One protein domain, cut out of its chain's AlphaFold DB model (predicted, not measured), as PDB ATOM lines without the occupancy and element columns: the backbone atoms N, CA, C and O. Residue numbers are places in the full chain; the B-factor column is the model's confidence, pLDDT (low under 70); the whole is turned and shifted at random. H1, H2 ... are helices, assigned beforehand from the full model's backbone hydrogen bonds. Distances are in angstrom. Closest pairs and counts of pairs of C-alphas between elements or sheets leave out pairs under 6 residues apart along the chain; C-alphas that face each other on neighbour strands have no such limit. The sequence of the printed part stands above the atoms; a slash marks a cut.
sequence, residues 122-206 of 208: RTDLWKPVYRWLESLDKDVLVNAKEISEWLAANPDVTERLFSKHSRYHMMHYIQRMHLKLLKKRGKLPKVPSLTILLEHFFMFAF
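This is residues 122 to 206 of the 208 residues of an uncharacterized protein of Ensete ventricosum (UniProt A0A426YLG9). One long helix, H4, runs through the middle, with H1 packed on one side of it at a steep tilt, H2 on that same side starting close to H4 at Ala 144 and leading away from it, and H3 near the first end of H4. A long link leaves the far end of H4 and leads to the other side, where residues 199 to 206, with the short H5, stick out. The printed part has 85 residues with five named helices, H1 to H5 in order along the chain, and no named strand; the class is all helix. The whole is compact, with a radius of gyration of the C-alphas of 12.9 A, and rounded, with spans of 33 by 30 by 21 A.

Begin with H4, residues 167 to 184: find C-alpha 167 at (-10.637, -25.671, 41.022), and from there the helix runs 26.0 A to C-alpha 184 at (-3.727, -7.840, 58.697). Go back to C-alpha 127 at (-1.444, -24.669, 56.919), where H1, residues 127 to 135, begins; it is 12.2 A long. H2, residues 144 to 153, measures 14.3 A, and H3, residues 155 to 162, 10.2 A. H5, residues 200 to 204, spans 7.2 A and ends at C-alpha 204.

Look first at Leu 133 and His 178, whose C-alphas, 6.2 A apart, are the closest of H1 and H4; the two helices touch, H4 with residues 174 to 181 alone. They run the same way at a steep tilt of 51 degrees. H2 and H4 only just touch, with 3 pairs of C-alphas within 8 A, H4 with residues 171 to 174 alone; the closest are those of Ala 144 and Met 171, 6.8 A, and the lines are about perpendicular at 74 degrees. H1 and H2 are near each other. H2 and H3 only just touch, with 3 pairs of C-alphas within 8 A, and only at the corner; the closest C-alphas are those of Leu 151 and Thr 158, 5.6 A. H3 and H4 are close but not clearly touching, the C-alphas of Phe 162 and Met 170 being closest at 7.1 A. H5 is apart from H4 and from H1, H2 and H3. Every O i to N i+4 pair is within hydrogen-bond range in H1, H2 and H4, against 3 of 4 in H3 and 0 of 1 in H5, where 1 of 2 O i to N i+3 pairs is within range.

The C-alphas of Asp 156 and Pro 192, 33.8 A apart, are the two farthest apart. The printed part has no cut. The link from H4 to H5, residues 185 to 199, is long. The mean pLDDT of the printed part is 75.8; look at residues 122 to 124 and 186 to 206 for values under 70.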
ATOM      1  N   ARG A 122      -9.446 -29.963  59.723       50.62
ATOM      2  CA  ARG A 122      -9.923 -29.034  58.672       50.62
ATOM      3  C   ARG A 122      -9.040 -27.791  58.477       50.62
ATOM      4  O   ARG A 122      -8.979 -27.289  57.358       50.62
ATOM      5  N   THR A 123      -8.354 -27.289  59.506       58.56
ATOM      6  CA  THR A 123      -7.454 -26.121  59.378       58.56
ATOM      7  C   THR A 123      -6.010 -26.516  59.084       58.56
ATOM      8  O   THR A 123      -5.286 -25.719  58.486       58.56
ATOM      9  N   ASP A 124      -5.606 -27.750  59.388       66.12
ATOM     10  CA  ASP A 124      -4.283 -28.274  59.043       66.12
ATOM     11  C   ASP A 124      -4.075 -28.396  57.536       66.12
ATOM     12  O   ASP A 124      -2.981 -28.127  57.043       66.12
ATOM     13  N   LEU A 125      -5.139 -28.701  56.790       77.44
ATOM     14  CA  LEU A 125      -5.104 -28.766  55.329       77.44
ATOM     15  C   LEU A 125      -4.640 -27.447  54.693       77.44
ATOM     16  O   LEU A 125      -3.944 -27.445  53.681       77.44
ATOM     17  N   TRP A 126      -5.006 -26.320  55.302       84.19
ATOM     18  CA  TRP A 126      -4.670 -24.992  54.798       84.19
ATOM     19  C   TRP A 126      -3.344 -24.460  55.345       84.19
ATOM     20  O   TRP A 126      -2.852 -23.459  54.827       84.19
ATOM     21  N   LYS A 127      -2.728 -25.112  56.344       82.44
ATOM     22  CA  LYS A 127      -1.444 -24.669  56.919       82.44
ATOM     23  C   LYS A 127      -0.345 -24.503  55.860       82.44
ATOM     24  O   LYS A 127       0.276 -23.439  55.866       82.44
ATOM     25  N   PRO A 128      -0.111 -25.452  54.931       86.62
ATOM     26  CA  PRO A 128       0.919 -25.289  53.903       86.62
ATOM     27  C   PRO A 128       0.655 -24.077  53.001       86.62
ATOM     28  O   PRO A 128       1.570 -23.314  52.706       86.62
ATOM     29  N   VAL A 129      -0.612 -23.850  52.642       88.31
ATOM     30  CA  VAL A 129      -1.037 -22.698  51.835       88.31
ATOM     31  C   VAL A 129      -0.808 -21.390  52.589       88.31
ATOM     32  O   VAL A 129      -0.253 -20.454  52.025       88.31
ATOM     33  N   TYR A 130      -1.195 -21.313  53.866       85.69
ATOM     34  CA  TYR A 130      -0.962 -20.130  54.698       85.69
ATOM     35  C   TYR A 130       0.525 -19.810  54.820       85.69
ATOM     36  O   TYR A 130       0.919 -18.669  54.599       85.69
ATOM     37  N   ARG A 131       1.353 -20.818  55.109       85.50
ATOM     38  CA  ARG A 131       2.808 -20.658  55.231       85.50
ATOM     39  C   ARG A 131       3.427 -20.173  53.925       85.50
ATOM     40  O   ARG A 131       4.256 -19.268  53.947       85.50
ATOM     41  N   TRP A 132       2.983 -20.721  52.796       92.44
ATOM     42  CA  TRP A 132       3.388 -20.238  51.483       92.44
ATOM     43  C   TRP A 132       2.986 -18.775  51.271       92.44
ATOM     44  O   TRP A 132       3.851 -17.947  51.000       92.44
ATOM     45  N   LEU A 133       1.713 -18.423  51.467       89.31
ATOM     46  CA  LEU A 133       1.231 -17.048  51.305       89.31
ATOM     47  C   LEU A 133       1.972 -16.052  52.206       89.31
ATOM     48  O   LEU A 133       2.268 -14.939  51.781       89.31
ATOM     49  N   GLU A 134       2.301 -16.445  53.437       86.25
ATOM     50  CA  GLU A 134       3.084 -15.616  54.352       86.25
ATOM     51  C   GLU A 134       4.518 -15.393  53.867       86.25
ATOM     52  O   GLU A 134       5.026 -14.281  54.042       86.25
ATOM     53  N   SER A 135       5.129 -16.418  53.259       86.06
ATOM     54  CA  SER A 135       6.506 -16.402  52.743       86.06
ATOM     55  C   SER A 135       6.694 -15.557  51.486       86.06
ATOM     56  O   SER A 135       7.808 -15.138  51.196       86.06
ATOM     57  N   LEU A 136       5.616 -15.281  50.747       84.81
ATOM     58  CA  LEU A 136       5.685 -14.522  49.500       84.81
ATOM     59  C   LEU A 136       6.071 -13.047  49.683       84.81
ATOM     60  O   LEU A 136       6.329 -12.399  48.673       84.81
ATOM     61  N   ASP A 137       6.034 -12.537  50.924       75.88
ATOM     62  CA  ASP A 137       6.333 -11.156  51.353       75.88
ATOM     63  C   ASP A 137       6.087 -10.076  50.286       75.88
ATOM     64  O   ASP A 137       6.925  -9.231  49.983       75.88
ATOM     65  N   LYS A 138       4.904 -10.134  49.677       80.56
ATOM     66  CA  LYS A 138       4.464  -9.197  48.650       80.56
ATOM     67  C   LYS A 138       3.223  -8.474  49.131       80.56
ATOM     68  O   LYS A 138       2.457  -9.015  49.921       80.56
ATOM     69  N   ASP A 139       2.998  -7.288  48.581       77.38
ATOM     70  CA  ASP A 139       1.888  -6.408  48.975       77.38
ATOM     71  C   ASP A 139       0.725  -6.461  47.968       77.38
ATOM     72  O   ASP A 139      -0.270  -5.741  48.068       77.38
ATOM     73  N   VAL A 140       0.869  -7.331  46.969       83.62
ATOM     74  CA  VAL A 140      -0.061  -7.542  45.863       83.62
ATOM     75  C   VAL A 140      -0.642  -8.945  45.972       83.62
ATOM     76  O   VAL A 140       0.034  -9.886  46.390       83.62
ATOM     77  N   LEU A 141      -1.906  -9.100  45.579       85.88
ATOM     78  CA  LEU A 141      -2.554 -10.406  45.560       85.88
ATOM     79  C   LEU A 141      -1.796 -11.401  44.679       85.88
ATOM     80  O   LEU A 141      -1.229 -11.054  43.647       85.88
ATOM     81  N   VAL A 142      -1.841 -12.664  45.095       87.81
ATOM     82  CA  VAL A 142      -1.278 -13.768  44.318       87.81
ATOM     83  C   VAL A 142      -2.071 -13.960  43.037       87.81
ATOM     84  O   VAL A 142      -3.305 -14.058  43.050       87.81
ATOM     85  N   ASN A 143      -1.351 -14.051  41.927       88.06
ATOM     86  CA  ASN A 143      -1.974 -14.317  40.642       88.06
ATOM     87  C   ASN A 143      -2.326 -15.804  40.509       88.06
ATOM     88  O   ASN A 143      -1.674 -16.676  41.084       88.06
ATOM     89  N   ALA A 144      -3.339 -16.108  39.693       87.69
ATOM     90  CA  ALA A 144      -3.790 -17.485  39.464       87.69
ATOM     91  C   ALA A 144      -2.675 -18.405  38.926       87.69
ATOM     92  O   ALA A 144      -2.665 -19.604  39.212       87.69
ATOM     93  N   LYS A 145      -1.723 -17.835  38.174       89.94
ATOM     94  CA  LYS A 145      -0.528 -18.532  37.688       89.94
ATOM     95  C   LYS A 145       0.349 -19.012  38.846       89.94
ATOM     96  O   LYS A 145       0.624 -20.201  38.923       89.94
ATOM     97  N   GLU A 146       0.688 -18.128  39.781       90.62
ATOM     98  CA  GLU A 146       1.545 -18.449  40.932       90.62
ATOM     99  C   GLU A 146       0.905 -19.495  41.847       90.62
ATOM    100  O   GLU A 146       1.570 -20.407  42.327       90.62
ATOM    101  N   ILE A 147      -0.413 -19.396  42.047       90.25
ATOM    102  CA  ILE A 147      -1.169 -20.407  42.790       90.25
ATOM    103  C   ILE A 147      -1.104 -21.753  42.066       90.25
ATOM    104  O   ILE A 147      -0.882 -22.780  42.693       90.25
ATOM    105  N   SER A 148      -1.289 -21.761  40.744       90.19
ATOM    106  CA  SER A 148      -1.241 -22.997  39.957       90.19
ATOM    107  C   SER A 148       0.148 -23.637  39.972       90.19
ATOM    108  O   SER A 148       0.237 -24.853  40.092       90.19
ATOM    109  N   GLU A 149       1.209 -22.835  39.879       93.81
ATOM    110  CA  GLU A 149       2.601 -23.293  39.956       93.81
ATOM    111  C   GLU A 149       2.917 -23.886  41.329       93.81
ATOM    112  O   GLU A 149       3.464 -24.984  41.417       93.81
ATOM    113  N   TRP A 150       2.505 -23.212  42.405       93.88
ATOM    114  CA  TRP A 150       2.712 -23.726  43.753       93.88
ATOM    115  C   TRP A 150       1.935 -25.023  44.005       93.88
ATOM    116  O   TRP A 150       2.485 -25.970  44.560       93.88
ATOM    117  N   LEU A 151       0.683 -25.110  43.548       90.12
ATOM    118  CA  LEU A 151      -0.111 -26.338  43.642       90.12
ATOM    119  C   LEU A 151       0.516 -27.485  42.835       90.12
ATOM    120  O   LEU A 151       0.585 -28.611  43.319       90.12
ATOM    121  N   ALA A 152       1.039 -27.208  41.637       89.81
ATOM    122  CA  ALA A 152       1.738 -28.209  40.833       89.81
ATOM    123  C   ALA A 152       3.011 -28.737  41.521       89.81
ATOM    124  O   ALA A 152       3.326 -29.917  41.392       89.81
ATOM    125  N   ALA A 153       3.709 -27.888  42.280       92.12
ATOM    126  CA  ALA A 153       4.874 -28.281  43.072       92.12
ATOM    127  C   ALA A 153       4.521 -29.034  44.374       92.12
ATOM    128  O   ALA A 153       5.401 -29.655  44.962       92.12
ATOM    129  N   ASN A 154       3.258 -28.995  44.820       91.00
ATOM    130  CA  ASN A 154       2.775 -29.617  46.061       91.00
ATOM    131  C   ASN A 154       1.531 -30.491  45.773       91.00
ATOM    132  O   ASN A 154       0.399 -30.113  46.118       91.00
ATOM    133  N   PRO A 155       1.694 -31.633  45.074       87.06
ATOM    134  CA  PRO A 155       0.574 -32.456  44.610       87.06
ATOM    135  C   PRO A 155      -0.217 -33.103  45.756       87.06
ATOM    136  O   PRO A 155      -1.434 -33.221  45.672       87.06
ATOM    137  N   ASP A 156       0.452 -33.444  46.853       85.12
ATOM    138  CA  ASP A 156      -0.111 -33.993  48.087       85.12
ATOM    139  C   ASP A 156      -1.078 -33.021  48.782       85.12
ATOM    140  O   ASP A 156      -2.138 -33.416  49.275       85.12
ATOM    141  N   VAL A 157      -0.750 -31.727  48.779       85.06
ATOM    142  CA  VAL A 157      -1.644 -30.669  49.272       85.06
ATOM    143  C   VAL A 157      -2.788 -30.440  48.286       85.06
ATOM    144  O   VAL A 157      -3.944 -30.284  48.687       85.06
ATOM    145  N   THR A 158      -2.480 -30.456  46.989       86.06
ATOM    146  CA  THR A 158      -3.450 -30.229  45.912       86.06
ATOM    147  C   THR A 158      -4.542 -31.292  45.889       86.06
ATOM    148  O   THR A 158      -5.719 -30.950  45.904       86.06
ATOM    149  N   GLU A 159      -4.192 -32.573  45.910       85.88
ATOM    150  CA  GLU A 159      -5.166 -33.667  45.887       85.88
ATOM    151  C   GLU A 159      -6.164 -33.552  47.048       85.88
ATOM    152  O   GLU A 159      -7.380 -33.634  46.862       85.88
ATOM    153  N   ARG A 160      -5.659 -33.243  48.247       83.25
ATOM    154  CA  ARG A 160      -6.485 -33.087  49.448       83.25
ATOM    155  C   ARG A 160      -7.390 -31.857  49.392       83.25
ATOM    156  O   ARG A 160      -8.549 -31.944  49.795       83.25
ATOM    157  N   LEU A 161      -6.893 -30.725  48.888       82.38
ATOM    158  CA  LEU A 161      -7.677 -29.491  48.742       82.38
ATOM    159  C   LEU A 161      -8.795 -29.639  47.703       82.38
ATOM    160  O   LEU A 161      -9.916 -29.175  47.913       82.38
ATOM    161  N   PHE A 162      -8.502 -30.314  46.595       82.25
ATOM    162  CA  PHE A 162      -9.412 -30.437  45.460       82.25
ATOM    163  C   PHE A 162     -10.356 -31.642  45.570       82.25
ATOM    164  O   PHE A 162     -11.316 -31.728  44.810       82.25
ATOM    165  N   SER A 163     -10.151 -32.533  46.547       81.31
ATOM    166  CA  SER A 163     -10.991 -33.718  46.776       81.31
ATOM    167  C   SER A 163     -12.482 -33.391  46.947       81.31
ATOM    168  O   SER A 163     -13.337 -34.144  46.485       81.31
ATOM    169  N   LYS A 164     -12.813 -32.261  47.590       75.75
ATOM    170  CA  LYS A 164     -14.204 -31.867  47.905       75.75
ATOM    171  C   LYS A 164     -14.671 -30.595  47.204       75.75
ATOM    172  O   LYS A 164     -15.832 -30.208  47.341       75.75
ATOM    173  N   HIS A 165     -13.784 -29.915  46.484       78.50
ATOM    174  CA  HIS A 165     -14.031 -28.567  45.994       78.50
ATOM    175  C   HIS A 165     -13.514 -28.369  44.575       78.50
ATOM    176  O   HIS A 165     -12.459 -28.869  44.196       78.50
ATOM    177  N   SER A 166     -14.243 -27.572  43.792       85.00
ATOM    178  CA  SER A 166     -13.838 -27.252  42.427       85.00
ATOM    179  C   SER A 166     -12.563 -26.405  42.392       85.00
ATOM    180  O   SER A 166     -12.271 -25.624  43.305       85.00
ATOM    181  N   ARG A 167     -11.836 -26.487  41.270       82.56
ATOM    182  CA  ARG A 167     -10.637 -25.671  41.022       82.56
ATOM    183  C   ARG A 167     -10.893 -24.180  41.171       82.56
ATOM    184  O   ARG A 167     -10.078 -23.474  41.758       82.56
ATOM    185  N   TYR A 168     -12.033 -23.717  40.668       85.38
ATOM    186  CA  TYR A 168     -12.447 -22.326  40.801       85.38
ATOM    187  C   TYR A 168     -12.614 -21.924  42.271       85.38
ATOM    188  O   TYR A 168     -12.078 -20.897  42.691       85.38
ATOM    189  N   HIS A 169     -13.291 -22.760  43.069       85.12
ATOM    190  CA  HIS A 169     -13.506 -22.493  44.489       85.12
ATOM    191  C   HIS A 169     -12.181 -22.392  45.254       85.12
ATOM    192  O   HIS A 169     -11.972 -21.431  45.993       85.12
ATOM    193  N   MET A 170     -11.258 -23.332  45.024       88.25
ATOM    194  CA  MET A 170      -9.942 -23.329  45.672       88.25
ATOM    195  C   MET A 170      -9.117 -22.101  45.296       88.25
ATOM    196  O   MET A 170      -8.608 -21.415  46.181       88.25
ATOM    197  N   MET A 171      -9.045 -21.772  44.005       88.56
ATOM    198  CA  MET A 171      -8.301 -20.609  43.517       88.56
ATOM    199  C   MET A 171      -8.791 -19.316  44.177       88.56
ATOM    200  O   MET A 171      -8.005 -18.549  44.734       88.56
ATOM    201  N   HIS A 172     -10.111 -19.117  44.182       86.06
ATOM    202  CA  HIS A 172     -10.734 -17.953  44.796       86.06
ATOM    203  C   HIS A 172     -10.470 -17.896  46.307       86.06
ATOM    204  O   HIS A 172     -10.140 -16.839  46.849       86.06
ATOM    205  N   TYR A 173     -10.571 -19.031  47.000       87.69
ATOM    206  CA  TYR A 173     -10.357 -19.087  48.442       87.69
ATOM    207  C   TYR A 173      -8.909 -18.750  48.828       87.69
ATOM    208  O   TYR A 173      -8.693 -17.952  49.742       87.69
ATOM    209  N   ILE A 174      -7.928 -19.263  48.078       89.25
ATOM    210  CA  ILE A 174      -6.499 -18.944  48.242       89.25
ATOM    211  C   ILE A 174      -6.250 -17.442  48.072       89.25
ATOM    212  O   ILE A 174      -5.612 -16.816  48.921       89.25
ATOM    213  N   GLN A 175      -6.827 -16.833  47.035       89.38
ATOM    214  CA  GLN A 175      -6.724 -15.390  46.809       89.38
ATOM    215  C   GLN A 175      -7.343 -14.576  47.950       89.38
ATOM    216  O   GLN A 175      -6.751 -13.593  48.401       89.38
ATOM    217  N   ARG A 176      -8.502 -14.995  48.475       82.75
ATOM    218  CA  ARG A 176      -9.111 -14.313  49.626       82.75
ATOM    219  C   ARG A 176      -8.287 -14.440  50.899       82.75
ATOM    220  O   ARG A 176      -8.243 -13.489  51.678       82.75
ATOM    221  N   MET A 177      -7.673 -15.594  51.148       87.12
ATOM    222  CA  MET A 177      -6.794 -15.761  52.308       87.12
ATOM    223  C   MET A 177      -5.603 -14.813  52.220       87.12
ATOM    224  O   MET A 177      -5.303 -14.131  53.199       87.12
ATOM    225  N   HIS A 178      -4.999 -14.680  51.037       87.94
ATOM    226  CA  HIS A 178      -3.930 -13.709  50.837       87.94
ATOM    227  C   HIS A 178      -4.426 -12.275  51.085       87.94
ATOM    228  O   HIS A 178      -3.794 -11.531  51.828       87.94
ATOM    229  N   LEU A 179      -5.614 -11.908  50.588       84.81
ATOM    230  CA  LEU A 179      -6.216 -10.602  50.875       84.81
ATOM    231  C   LEU A 179      -6.364 -10.338  52.383       84.81
ATOM    232  O   LEU A 179      -6.073  -9.236  52.847       84.81
ATOM    233  N   LYS A 180      -6.812 -11.336  53.159       81.88
ATOM    234  CA  LYS A 180      -6.930 -11.221  54.622       81.88
ATOM    235  C   LYS A 180      -5.566 -11.024  55.292       81.88
ATOM    236  O   LYS A 180      -5.459 -10.188  56.187       81.88
ATOM    237  N   LEU A 181      -4.534 -11.742  54.846       82.69
ATOM    238  CA  LEU A 181      -3.165 -11.576  55.351       82.69
ATOM    239  C   LEU A 181      -2.614 -10.176  55.054       82.69
ATOM    240  O   LEU A 181      -2.057  -9.543  55.948       82.69
ATOM    241  N   LEU A 182      -2.834  -9.662  53.844       83.12
ATOM    242  CA  LEU A 182      -2.421  -8.313  53.450       83.12
ATOM    243  C   LEU A 182      -3.101  -7.232  54.301       83.12
ATOM    244  O   LEU A 182      -2.428  -6.366  54.862       83.12
ATOM    245  N   LYS A 183      -4.425  -7.348  54.501       77.06
ATOM    246  CA  LYS A 183      -5.188  -6.464  55.399       77.06
ATOM    247  C   LYS A 183      -4.640  -6.493  56.829       77.06
ATOM    248  O   LYS A 183      -4.465  -5.438  57.427       77.06
ATOM    249  N   LYS A 184      -4.320  -7.681  57.359       75.25
ATOM    250  CA  LYS A 184      -3.727  -7.840  58.697       75.25
ATOM    251  C   LYS A 184      -2.335  -7.204  58.803       75.25
ATOM    252  O   LYS A 184      -1.984  -6.700  59.862       75.25
ATOM    253  N   ARG A 185      -1.551  -7.204  57.721       74.81
ATOM    254  CA  ARG A 185      -0.212  -6.591  57.664       74.81
ATOM    255  C   ARG A 185      -0.245  -5.062  57.491       74.81
ATOM    256  O   ARG A 185       0.814  -4.452  57.413       74.81
ATOM    257  N   GLY A 186      -1.424  -4.437  57.408       68.06
ATOM    258  CA  GLY A 186      -1.559  -2.998  57.138       68.06
ATOM    259  C   GLY A 186      -1.196  -2.608  55.701       68.06
ATOM    260  O   GLY A 186      -1.120  -1.427  55.374       68.06
ATOM    261  N   LYS A 187      -0.990  -3.597  54.826       62.97
ATOM    262  CA  LYS A 187      -0.591  -3.414  53.436       62.97
ATOM    263  C   LYS A 187      -1.835  -3.610  52.574       62.97
ATOM    264  O   LYS A 187      -2.186  -4.732  52.228       62.97
ATOM    265  N   LEU A 188      -2.598  -2.544  52.323       56.31
ATOM    266  CA  LEU A 188      -3.821  -2.651  51.518       56.31
ATOM    267  C   LEU A 188      -3.475  -2.835  50.030       56.31
ATOM    268  O   LEU A 188      -2.934  -1.908  49.422       56.31
ATOM    269  N   PRO A 189      -3.874  -3.945  49.382       54.12
ATOM    270  CA  PRO A 189      -3.964  -3.964  47.931       54.12
ATOM    271  C   PRO A 189      -5.083  -3.001  47.497       54.12
ATOM    272  O   PRO A 189      -6.191  -3.038  48.035       54.12
ATOM    273  N   LYS A 190      -4.799  -2.135  46.515       54.28
ATOM    274  CA  LYS A 190      -5.687  -1.085  45.964       54.28
ATOM    275  C   LYS A 190      -6.926  -1.617  45.202       54.28
ATOM    276  O   LYS A 190      -7.316  -1.034  44.197       54.28
ATOM    277  N   VAL A 191      -7.554  -2.718  45.625       52.41
ATOM    278  CA  VAL A 191      -8.729  -3.296  44.937       52.41
ATOM    279  C   VAL A 191      -9.930  -3.382  45.898       52.41
ATOM    280  O   VAL A 191      -9.954  -4.274  46.747       52.41
ATOM    281  N   PRO A 192     -10.938  -2.485  45.793       49.34
ATOM    282  CA  PRO A 192     -11.998  -2.354  46.806       49.34
ATOM    283  C   PRO A 192     -13.175  -3.351  46.725       49.34
ATOM    284  O   PRO A 192     -14.020  -3.360  47.617       49.34
ATOM    285  N   SER A 193     -13.288  -4.195  45.696       48.31
ATOM    286  CA  SER A 193     -14.620  -4.692  45.278       48.31
ATOM    287  C   SER A 193     -15.016  -6.120  45.696       48.31
ATOM    288  O   SER A 193     -16.045  -6.611  45.247       48.31
ATOM    289  N   LEU A 194     -14.246  -6.818  46.542       51.75
ATOM    290  CA  LEU A 194     -14.521  -8.228  46.911       51.75
ATOM    291  C   LEU A 194     -15.110  -8.428  48.319       51.75
ATOM    292  O   LEU A 194     -15.277  -9.558  48.773       51.75
ATOM    293  N   THR A 195     -15.400  -7.343  49.034       50.50
ATOM    294  CA  THR A 195     -15.648  -7.396  50.484       50.50
ATOM    295  C   THR A 195     -17.094  -7.746  50.860       50.50
ATOM    296  O   THR A 195     -17.310  -8.314  51.921       50.50
ATOM    297  N   ILE A 196     -18.081  -7.464  50.002       46.81
ATOM    298  CA  ILE A 196     -19.503  -7.467  50.410       46.81
ATOM    299  C   ILE A 196     -20.219  -8.797  50.107       46.81
ATOM    300  O   ILE A 196     -21.100  -9.204  50.854       46.81
ATOM    301  N   LEU A 197     -19.814  -9.553  49.082       48.00
ATOM    302  CA  LEU A 197     -20.561 -10.750  48.644       48.00
ATOM    303  C   LEU A 197     -20.252 -12.033  49.449       48.00
ATOM    304  O   LEU A 197     -20.676 -13.128  49.094       48.00
ATOM    305  N   LEU A 198     -19.428 -11.928  50.490       50.44
ATOM    306  CA  LEU A 198     -18.508 -13.003  50.876       50.44
ATOM    307  C   LEU A 198     -18.380 -13.214  52.399       50.44
ATOM    308  O   LEU A 198     -17.658 -14.122  52.828       50.44
ATOM    309  N   GLU A 199     -19.097 -12.410  53.189       49.22
ATOM    310  CA  GLU A 199     -19.406 -12.649  54.609       49.22
ATOM    311  C   GLU A 199     -20.380 -13.835  54.757       49.22
ATOM    312  O   GLU A 199     -20.204 -14.695  55.618       49.22
ATOM    313  N   HIS A 200     -21.333 -13.971  53.827       47.41
ATOM    314  CA  HIS A 200     -22.344 -15.033  53.856       47.41
ATOM    315  C   HIS A 200     -21.761 -16.451  53.746       47.41
ATOM    316  O   HIS A 200     -22.287 -17.375  54.351       47.41
ATOM    317  N   PHE A 201     -20.653 -16.657  53.026       44.94
ATOM    318  CA  PHE A 201     -20.121 -18.011  52.805       44.94
ATOM    319  C   PHE A 201     -19.272 -18.536  53.979       44.94
ATOM    320  O   PHE A 201     -19.115 -19.744  54.142       44.94
ATOM    321  N   PHE A 202     -18.726 -17.646  54.821       48.03
ATOM    322  CA  PHE A 202     -17.930 -18.049  55.990       48.03
ATOM    323  C   PHE A 202     -18.817 -18.520  57.153       48.03
ATOM    324  O   PHE A 202     -18.407 -19.407  57.897       48.03
ATOM    325  N   MET A 203     -20.053 -18.012  57.244       46.50
ATOM    326  CA  MET A 203     -21.072 -18.517  58.175       46.50
ATOM    327  C   MET A 203     -21.451 -19.982  57.885       46.50
ATOM    328  O   MET A 203     -21.677 -20.750  58.814       46.50
ATOM    329  N   PHE A 204     -21.454 -20.408  56.616       44.06
ATOM    330  CA  PHE A 204     -21.846 -21.776  56.246       44.06
ATOM    331  C   PHE A 204     -20.730 -22.820  56.402       44.06
ATOM    332  O   PHE A 204     -21.020 -23.991  56.625       44.06
ATOM    333  N   ALA A 205     -19.454 -22.430  56.339       46.31
ATOM    334  CA  ALA A 205     -18.337 -23.378  56.447       46.31
ATOM    335  C   ALA A 205     -17.984 -23.784  57.896       46.31
ATOM    336  O   ALA A 205     -17.152 -24.672  58.092       46.31
ATOM    337  N   PHE A 206     -18.602 -23.155  58.902       44.28
ATOM    338  CA  PHE A 206     -18.390 -23.450  60.325       44.28
ATOM    339  C   PHE A 206     -19.543 -24.224  60.992       44.28
ATOM    340  O   PHE A 206     -19.421 -24.551  62.170       44.28
TER     341      PHE A 206